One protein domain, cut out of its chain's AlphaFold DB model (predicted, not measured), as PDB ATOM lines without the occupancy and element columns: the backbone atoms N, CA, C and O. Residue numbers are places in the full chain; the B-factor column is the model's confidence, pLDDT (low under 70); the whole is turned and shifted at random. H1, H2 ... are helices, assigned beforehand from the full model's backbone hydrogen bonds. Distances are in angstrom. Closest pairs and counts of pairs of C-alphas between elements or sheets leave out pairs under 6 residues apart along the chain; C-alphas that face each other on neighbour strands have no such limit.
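AT A GLANCE: This is residues 343 to 404 of the 404 residues of an uncharacterized protein of Brevibacillus sp. SYP-B805 (UniProt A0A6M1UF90). H3 and H2 lie side by side as a helical hairpin, with H4 across one side of it and the short H1 on that same side. The printed part has 62 residues with four named helices, H1 to H4 in chain order, and no named strand: all helix. It is compact and rounded, radius of gyration of the C-alphas 10.4 A, spans 27 by 24 by 20 A.

HOW THE PARTS SIT: H3, residues 368 to 381, touches H2, residues 353 to 365, opposite ways at 12 degrees, a shallow tilt; closest C-alphas Ala 370 and Tyr 362, 4.8 A. H4, residues 391 to 400, touches residues 371 to 375 of H3 alone, about perpendicular at 78 degrees; closest C-alphas Pro 391 and Tyr 375, 5.8 A. H1, residues 345 to 350, and H2 only just touch, only at the corner, with 3 pairs of C-alphas within 8 A; the closest, Val 349 and Phe 355, are 6.4 A apart. Every O i to N i+4 pair is within hydrogen-bond range in H1, H3 and H4, and 7 of 9 in H2.

IN THESE COORDINATES: H3 spans 20.0 A, H2 19.4 A, H4 14.2 A. C-alpha 345 is at (47.665, 34.701, -25.301), C-alpha 400 at (37.048, 31.349, -27.508).

THE WHOLE: The printed part has no cut and no long link. Residues 402 to 404 have pLDDT under 70.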
ATOM      1  N   ARG A 343      52.108  39.289 -24.363       85.88
ATOM      2  CA  ARG A 343      51.828  39.800 -25.714       85.88
ATOM      3  C   ARG A 343      50.824  38.939 -26.453       85.88
ATOM      4  O   ARG A 343      49.875  39.473 -27.020       85.88
ATOM      5  N   ASP A 344      51.041  37.634 -26.447       86.44
ATOM      6  CA  ASP A 344      50.290  36.681 -27.247       86.44
ATOM      7  C   ASP A 344      49.682  35.627 -26.324       86.44
ATOM      8  O   ASP A 344      50.382  34.780 -25.781       86.44
ATOM      9  N   TRP A 345      48.363  35.664 -26.151       90.44
ATOM     10  CA  TRP A 345      47.665  34.701 -25.301       90.44
ATOM     11  C   TRP A 345      47.854  33.250 -25.752       90.44
ATOM     12  O   TRP A 345      47.904  32.358 -24.908       90.44
ATOM     13  N   GLN A 346      47.964  32.997 -27.057       89.44
ATOM     14  CA  GLN A 346      48.153  31.650 -27.578       89.44
ATOM     15  C   GLN A 346      49.524  31.113 -27.173       89.44
ATOM     16  O   GLN A 346      49.615  30.038 -26.586       89.44
ATOM     17  N   ARG A 347      50.586  31.861 -27.470       86.56
ATOM     18  CA  ARG A 347      51.964  31.443 -27.187       86.56
ATOM     19  C   ARG A 347      52.292  31.524 -25.696       86.56
ATOM     20  O   ARG A 347      52.781  30.552 -25.132       86.56
ATOM     21  N   ASP A 348      52.025  32.672 -25.081       89.00
ATOM     22  CA  ASP A 348      52.512  33.021 -23.744       89.00
ATOM     23  C   ASP A 348      51.690  32.342 -22.642       89.00
ATOM     24  O   ASP A 348      52.196  32.153 -21.540       89.00
ATOM     25  N   VAL A 349      50.435  31.959 -22.927       92.44
ATOM     26  CA  VAL A 349      49.526  31.354 -21.940       92.44
ATOM     27  C   VAL A 349      49.010  29.986 -22.378       92.44
ATOM     28  O   VAL A 349      49.252  28.991 -21.700       92.44
ATOM     29  N   LEU A 350      48.298  29.906 -23.504       92.12
ATOM     30  CA  LEU A 350      47.549  28.702 -23.892       92.12
ATOM     31  C   LEU A 350      48.421  27.525 -24.312       92.12
ATOM     32  O   LEU A 350      47.941  26.396 -24.267       92.12
ATOM     33  N   LEU A 351      49.654  27.773 -24.745       90.00
ATOM     34  CA  LEU A 351      50.635  26.748 -25.105       90.00
ATOM     35  C   LEU A 351      51.770  26.638 -24.082       90.00
ATOM     36  O   LEU A 351      52.599  25.738 -24.186       90.00
ATOM     37  N   HIS A 352      51.814  27.532 -23.095       90.88
ATOM     38  CA  HIS A 352      52.886  27.544 -22.113       90.88
ATOM     39  C   HIS A 352      52.687  26.400 -21.100       90.88
ATOM     40  O   HIS A 352      51.598  26.300 -20.518       90.88
ATOM     41  N   PRO A 353      53.700  25.540 -20.868       91.88
ATOM     42  CA  PRO A 353      53.576  24.358 -20.010       91.88
ATOM     43  C   PRO A 353      53.094  24.678 -18.593       91.88
ATOM     44  O   PRO A 353      52.195  24.008 -18.090       91.88
ATOM     45  N   ASP A 354      53.624  25.745 -17.991       92.88
ATOM     46  CA  ASP A 354      53.343  26.104 -16.593       92.88
ATOM     47  C   ASP A 354      51.865  26.408 -16.312       92.88
ATOM     48  O   ASP A 354      51.402  26.209 -15.189       92.88
ATOM     49  N   PHE A 355      51.090  26.855 -17.311       94.94
ATOM     50  CA  PHE A 355      49.663  27.142 -17.119       94.94
ATOM     51  C   PHE A 355      48.754  25.985 -17.531       94.94
ATOM     52  O   PHE A 355      47.578  26.000 -17.163       94.94
ATOM     53  N   GLN A 356      49.260  24.971 -18.251       94.38
ATOM     54  CA  GLN A 356      48.436  23.851 -18.730       94.38
ATOM     55  C   GLN A 356      47.633  23.165 -17.620       94.38
ATOM     56  O   GLN A 356      46.442  22.940 -17.838       94.38
ATOM     57  N   PRO A 357      48.196  22.875 -16.426       95.12
ATOM     58  CA  PRO A 357      47.433  22.216 -15.367       95.12
ATOM     59  C   PRO A 357      46.233  23.051 -14.904       95.12
ATOM     60  O   PRO A 357      45.117  22.541 -14.810       95.12
ATOM     61  N   ALA A 358      46.442  24.351 -14.678       95.62
ATOM     62  CA  ALA A 358      45.392  25.259 -14.223       95.62
ATOM     63  C   ALA A 358      44.335  25.498 -15.320       95.62
ATOM     64  O   ALA A 358      43.134  25.509 -15.046       95.62
ATOM     65  N   ILE A 359      44.767  25.627 -16.579       96.12
ATOM     66  CA  ILE A 359      43.874  25.762 -17.738       96.12
ATOM     67  C   ILE A 359      43.024  24.501 -17.922       96.12
ATOM     68  O   ILE A 359      41.820  24.608 -18.162       96.12
ATOM     69  N   ALA A 360      43.622  23.312 -17.809       95.00
ATOM     70  CA  ALA A 360      42.911  22.042 -17.916       95.00
ATOM     71  C   ALA A 360      41.861  21.895 -16.806       95.00
ATOM     72  O   ALA A 360      40.721  21.517 -17.088       95.00
ATOM     73  N   ASP A 361      42.204  22.259 -15.566       96.38
ATOM     74  CA  ASP A 361      41.257  22.233 -14.453       96.38
ATOM     75  C   ASP A 361      40.089  23.207 -14.656       96.38
ATOM     76  O   ASP A 361      38.925  22.828 -14.487       96.38
ATOM     77  N   TYR A 362      40.361  24.430 -15.120       96.75
ATOM     78  CA  TYR A 362      39.303  25.373 -15.475       96.75
ATOM     79  C   TYR A 362      38.427  24.850 -16.617       96.75
ATOM     80  O   TYR A 362      37.203  24.914 -16.533       96.75
ATOM     81  N   ARG A 363      39.016  24.290 -17.678       93.69
ATOM     82  CA  ARG A 363      38.249  23.739 -18.808       93.69
ATOM     83  C   ARG A 363      37.339  22.585 -18.383       93.69
ATOM     84  O   ARG A 363      36.238  22.476 -18.924       93.69
ATOM     85  N   ARG A 364      37.780  21.774 -17.415       95.94
ATOM     86  CA  ARG A 364      37.028  20.653 -16.835       95.94
ATOM     87  C   ARG A 364      35.911  21.114 -15.898       95.94
ATOM     88  O   ARG A 364      34.802  20.603 -15.991       95.94
ATOM     89  N   THR A 365      36.199  22.039 -14.984       95.88
ATOM     90  CA  THR A 365      35.266  22.416 -13.905       95.88
ATOM     91  C   THR A 365      34.397  23.622 -14.238       95.88
ATOM     92  O   THR A 365      33.307  23.754 -13.690       95.88
ATOM     93  N   ARG A 366      34.888  24.521 -15.099       94.94
ATOM     94  CA  ARG A 366      34.303  25.838 -15.411       94.94
ATOM     95  C   ARG A 366      34.012  26.695 -14.173       94.94
ATOM     96  O   ARG A 366      33.185  27.598 -14.234       94.94
ATOM     97  N   SER A 367      34.699  26.421 -13.063       96.19
ATOM     98  CA  SER A 367      34.475  27.102 -11.788       96.19
ATOM     99  C   SER A 367      35.211  28.442 -11.705       96.19
ATOM    100  O   SER A 367      36.309  28.599 -12.246       96.19
ATOM    101  N   ASP A 368      34.640  29.395 -10.965       95.31
ATOM    102  CA  ASP A 368      35.278  30.693 -10.699       95.31
ATOM    103  C   ASP A 368      36.577  30.546  -9.894       95.31
ATOM    104  O   ASP A 368      37.524  31.313 -10.083       95.31
ATOM    105  N   ALA A 369      36.659  29.526  -9.032       96.19
ATOM    106  CA  ALA A 369      37.872  29.200  -8.288       96.19
ATOM    107  C   ALA A 369      39.011  28.785  -9.232       96.19
ATOM    108  O   ALA A 369      40.113  29.329  -9.143       96.19
ATOM    109  N   ALA A 370      38.734  27.887 -10.185       96.31
ATOM    110  CA  ALA A 370      39.718  27.478 -11.181       96.31
ATOM    111  C   ALA A 370      40.102  28.642 -12.109       96.31
ATOM    112  O   ALA A 370      41.284  28.842 -12.376       96.31
ATOM    113  N   LEU A 371      39.139  29.475 -12.532       96.62
ATOM    114  CA  LEU A 371      39.423  30.685 -13.318       96.62
ATOM    115  C   LEU A 371      40.358  31.642 -12.570       96.62
ATOM    116  O   LEU A 371      41.316  32.161 -13.144       96.62
ATOM    117  N   THR A 372      40.084  31.860 -11.283       95.62
ATOM    118  CA  THR A 372      40.909  32.701 -10.414       95.62
ATOM    119  C   THR A 372      42.318  32.131 -10.298       95.62
ATOM    120  O   THR A 372      43.276  32.893 -10.393       95.62
ATOM    121  N   ALA A 373      42.470  30.810 -10.171       95.88
ATOM    122  CA  ALA A 373      43.781  30.167 -10.151       95.88
ATOM    123  C   ALA A 373      44.563  30.407 -11.455       95.88
ATOM    124  O   ALA A 373      45.732  30.789 -11.390       95.88
ATOM    125  N   VAL A 374      43.920  30.275 -12.627       96.44
ATOM    126  CA  VAL A 374      44.564  30.594 -13.918       96.44
ATOM    127  C   VAL A 374      44.996  32.060 -13.965       96.44
ATOM    128  O   VAL A 374      46.147  32.358 -14.277       96.44
ATOM    129  N   TYR A 375      44.093  32.981 -13.625       95.75
ATOM    130  CA  TYR A 375      44.384  34.414 -13.625       95.75
ATOM    131  C   TYR A 375      45.553  34.767 -12.692       95.75
ATOM    132  O   TYR A 375      46.465  35.483 -13.103       95.75
ATOM    133  N   GLN A 376      45.568  34.236 -11.465       94.88
ATOM    134  CA  GLN A 376      46.645  34.496 -10.507       94.88
ATOM    135  C   GLN A 376      47.983  33.920 -10.978       94.88
ATOM    136  O   GLN A 376      48.994  34.611 -10.878       94.88
ATOM    137  N   ALA A 377      47.998  32.714 -11.557       95.50
ATOM    138  CA  ALA A 377      49.214  32.131 -12.123       95.50
ATOM    139  C   ALA A 377      49.795  33.014 -13.242       95.50
ATOM    140  O   ALA A 377      50.984  33.335 -13.239       95.50
ATOM    141  N   ILE A 378      48.941  33.492 -14.153       95.00
ATOM    142  CA  ILE A 378      49.344  34.405 -15.229       95.00
ATOM    143  C   ILE A 378      49.861  35.725 -14.651       95.00
ATOM    144  O   ILE A 378      50.897  36.213 -15.087       95.00
ATOM    145  N   ARG A 379      49.185  36.299 -13.649       92.69
ATOM    146  CA  ARG A 379      49.557  37.581 -13.028       92.69
ATOM    147  C   ARG A 379      50.866  37.523 -12.235       92.69
ATOM    148  O   ARG A 379      51.570  38.533 -12.098       92.69
ATOM    149  N   GLN A 380      51.180  36.356 -11.681       92.75
ATOM    150  CA  GLN A 380      52.446  36.088 -11.005       92.75
ATOM    151  C   GLN A 380      53.601  36.001 -12.004       92.75
ATOM    152  O   GLN A 380      54.669  36.536 -11.719       92.75
ATOM    153  N   HIS A 381      53.372  35.397 -13.171       92.94
ATOM    154  CA  HIS A 381      54.409  35.183 -14.178       92.94
ATOM    155  C   HIS A 381      54.611  36.392 -15.106       92.94
ATOM    156  O   HIS A 381      55.739  36.812 -15.345       92.94
ATOM    157  N   TYR A 382      53.524  36.996 -15.588       93.38
ATOM    158  CA  TYR A 382      53.541  38.096 -16.547       93.38
ATOM    159  C   TYR A 382      53.070  39.415 -15.943       93.38
ATOM    160  O   TYR A 382      52.183  39.486 -15.088       93.38
ATOM    161  N   ARG A 383      53.610  40.502 -16.488       91.56
ATOM    162  CA  ARG A 383      52.995  41.821 -16.411       91.56
ATOM    163  C   ARG A 383      51.839  41.882 -17.402       91.56
ATOM    164  O   ARG A 383      52.020  41.603 -18.587       91.56
ATOM    165  N   LEU A 384      50.676  42.312 -16.930       88.88
ATOM    166  CA  LEU A 384      49.483  42.501 -17.751       88.88
ATOM    167  C   LEU A 384      49.257  43.988 -18.030       88.88
ATOM    168  O   LEU A 384      49.484  44.844 -17.172       88.88
ATOM    169  N   THR A 385      48.812  44.314 -19.242       84.12
ATOM    170  CA  THR A 385      48.267  45.647 -19.531       84.12
ATOM    171  C   THR A 385      46.912  45.824 -18.851       84.12
ATOM    172  O   THR A 385      46.238  44.847 -18.534       84.12
ATOM    173  N   VAL A 386      46.451  47.069 -18.718       79.62
ATOM    174  CA  VAL A 386      45.115  47.393 -18.178       79.62
ATOM    175  C   VAL A 386      44.001  46.585 -18.856       79.62
ATOM    176  O   VAL A 386      43.074  46.122 -18.205       79.62
ATOM    177  N   ARG A 387      44.102  46.372 -20.175       81.81
ATOM    178  CA  ARG A 387      43.096  45.625 -20.947       81.81
ATOM    179  C   ARG A 387      43.170  44.110 -20.744       81.81
ATOM    180  O   ARG A 387      42.227  43.422 -21.110       81.81
ATOM    181  N   GLN A 388      44.283  43.594 -20.232       88.25
ATOM    182  CA  GLN A 388      44.509  42.165 -19.992       88.25
ATOM    183  C   GLN A 388      44.286  41.777 -18.524       88.25
ATOM    184  O   GLN A 388      43.953  40.628 -18.255       88.25
ATOM    185  N   ASP A 389      44.476  42.713 -17.587       87.94
ATOM    186  CA  ASP A 389      44.480  42.483 -16.136       87.94
ATOM    187  C   ASP A 389      43.056  42.318 -15.562       87.94
ATOM    188  O   ASP A 389      42.575  43.131 -14.771       87.94
ATOM    189  N   SER A 390      42.343  41.284 -16.029       88.12
ATOM    190  CA  SER A 390      40.979  40.942 -15.614       88.12
ATOM    191  C   SER A 390      40.682  39.441 -15.771       88.12
ATOM    192  O   SER A 390      40.901  38.883 -16.853       88.12
ATOM    193  N   PRO A 391      40.074  38.784 -14.759       90.69
ATOM    194  CA  PRO A 391      39.612  37.399 -14.876       90.69
ATOM    195  C   PRO A 391      38.631  37.168 -16.035       90.69
ATOM    196  O   PRO A 391      38.628  36.095 -16.634       90.69
ATOM    197  N   LEU A 392      37.820  38.171 -16.396       90.69
ATOM    198  CA  LEU A 392      36.862  38.064 -17.507       90.69
ATOM    199  C   LEU A 392      37.560  37.979 -18.867       90.69
ATOM    200  O   LEU A 392      37.096  37.273 -19.760       90.69
ATOM    201  N   VAL A 393      38.688  38.675 -19.018       91.38
ATOM    202  CA  VAL A 393      39.495  38.613 -20.239       91.38
ATOM    203  C   VAL A 393      40.131  37.235 -20.362       91.38
ATOM    204  O   VAL A 393      40.016  36.611 -21.414       91.38
ATOM    205  N   VAL A 394      40.702  36.716 -19.268       93.81
ATOM    206  CA  VAL A 394      41.234  35.346 -19.216       93.81
ATOM    207  C   VAL A 394      40.144  34.337 -19.579       93.81
ATOM    208  O   VAL A 394      40.350  33.521 -20.471       93.81
ATOM    209  N   LYS A 395      38.956  34.435 -18.974       95.44
ATOM    210  CA  LYS A 395      37.809  33.576 -19.304       95.44
ATOM    211  C   LYS A 395      37.484  33.597 -20.797       95.44
ATOM    212  O   LYS A 395      37.435  32.541 -21.419       95.44
ATOM    213  N   SER A 396      37.327  34.791 -21.371       93.88
ATOM    214  CA  SER A 396      37.023  34.961 -22.795       93.88
ATOM    215  C   SER A 396      38.075  34.300 -23.691       93.88
ATOM    216  O   SER A 396      37.726  33.596 -24.636       93.88
ATOM    217  N   VAL A 397      39.362  34.455 -23.372       94.06
ATOM    218  CA  VAL A 397      40.457  33.796 -24.102       94.06
ATOM    219  C   VAL A 397      40.351  32.273 -23.995       94.06
ATOM    220  O   VAL A 397      40.433  31.582 -25.011       94.06
ATOM    221  N   LEU A 398      40.142  31.730 -22.792       93.75
ATOM    222  CA  LEU A 398      40.063  30.282 -22.564       93.75
ATOM    223  C   LEU A 398      38.842  29.635 -23.237       93.75
ATOM    224  O   LEU A 398      38.910  28.460 -23.605       93.75
ATOM    225  N   GLU A 399      37.741  30.376 -23.377       92.44
ATOM    226  CA  GLU A 399      36.485  29.912 -23.980       92.44
ATOM    227  C   GLU A 399      36.465  30.027 -25.507       92.44
ATOM    228  O   GLU A 399      35.901  29.155 -26.164       92.44
ATOM    229  N   ASN A 400      37.104  31.056 -26.071       89.12
ATOM    230  CA  ASN A 400      37.048  31.349 -27.508       89.12
ATOM    231  C   ASN A 400      38.259  30.838 -28.304       89.12
ATOM    232  O   ASN A 400      38.284  30.967 -29.529       89.12
ATOM    233  N   SER A 401      39.269  30.266 -27.647       79.94
ATOM    234  CA  SER A 401      40.446  29.737 -28.344       79.94
ATOM    235  C   SER A 401      40.223  28.290 -28.805       79.94
ATOM    236  O   SER A 401      39.788  27.462 -27.998       79.94
ATOM    237  N   PRO A 402      40.523  27.952 -30.076       61.06
ATOM    238  CA  PRO A 402      40.286  26.618 -30.618       61.06
ATOM    239  C   PRO A 402      41.083  25.551 -29.858       61.06
ATOM    240  O   PRO A 402      42.266  25.731 -29.560       61.06
ATOM    241  N   GLN A 403      40.426  24.428 -29.558       58.12
ATOM    242  CA  GLN A 403      41.076  23.243 -29.003       58.12
ATOM    243  C   GLN A 403      41.990  22.651 -30.083       58.12
ATOM    244  O   GLN A 403      41.547  22.460 -31.216       58.12
ATOM    245  N   ARG A 404      43.258  22.413 -29.754       53.53
ATOM    246  CA  ARG A 404      44.177  21.635 -30.587       53.53
ATOM    247  C   ARG A 404      44.557  20.367 -29.860       53.53
ATOM    248  O   ARG A 404      44.764  20.471 -28.630       53.53
TER     249      ARG A 404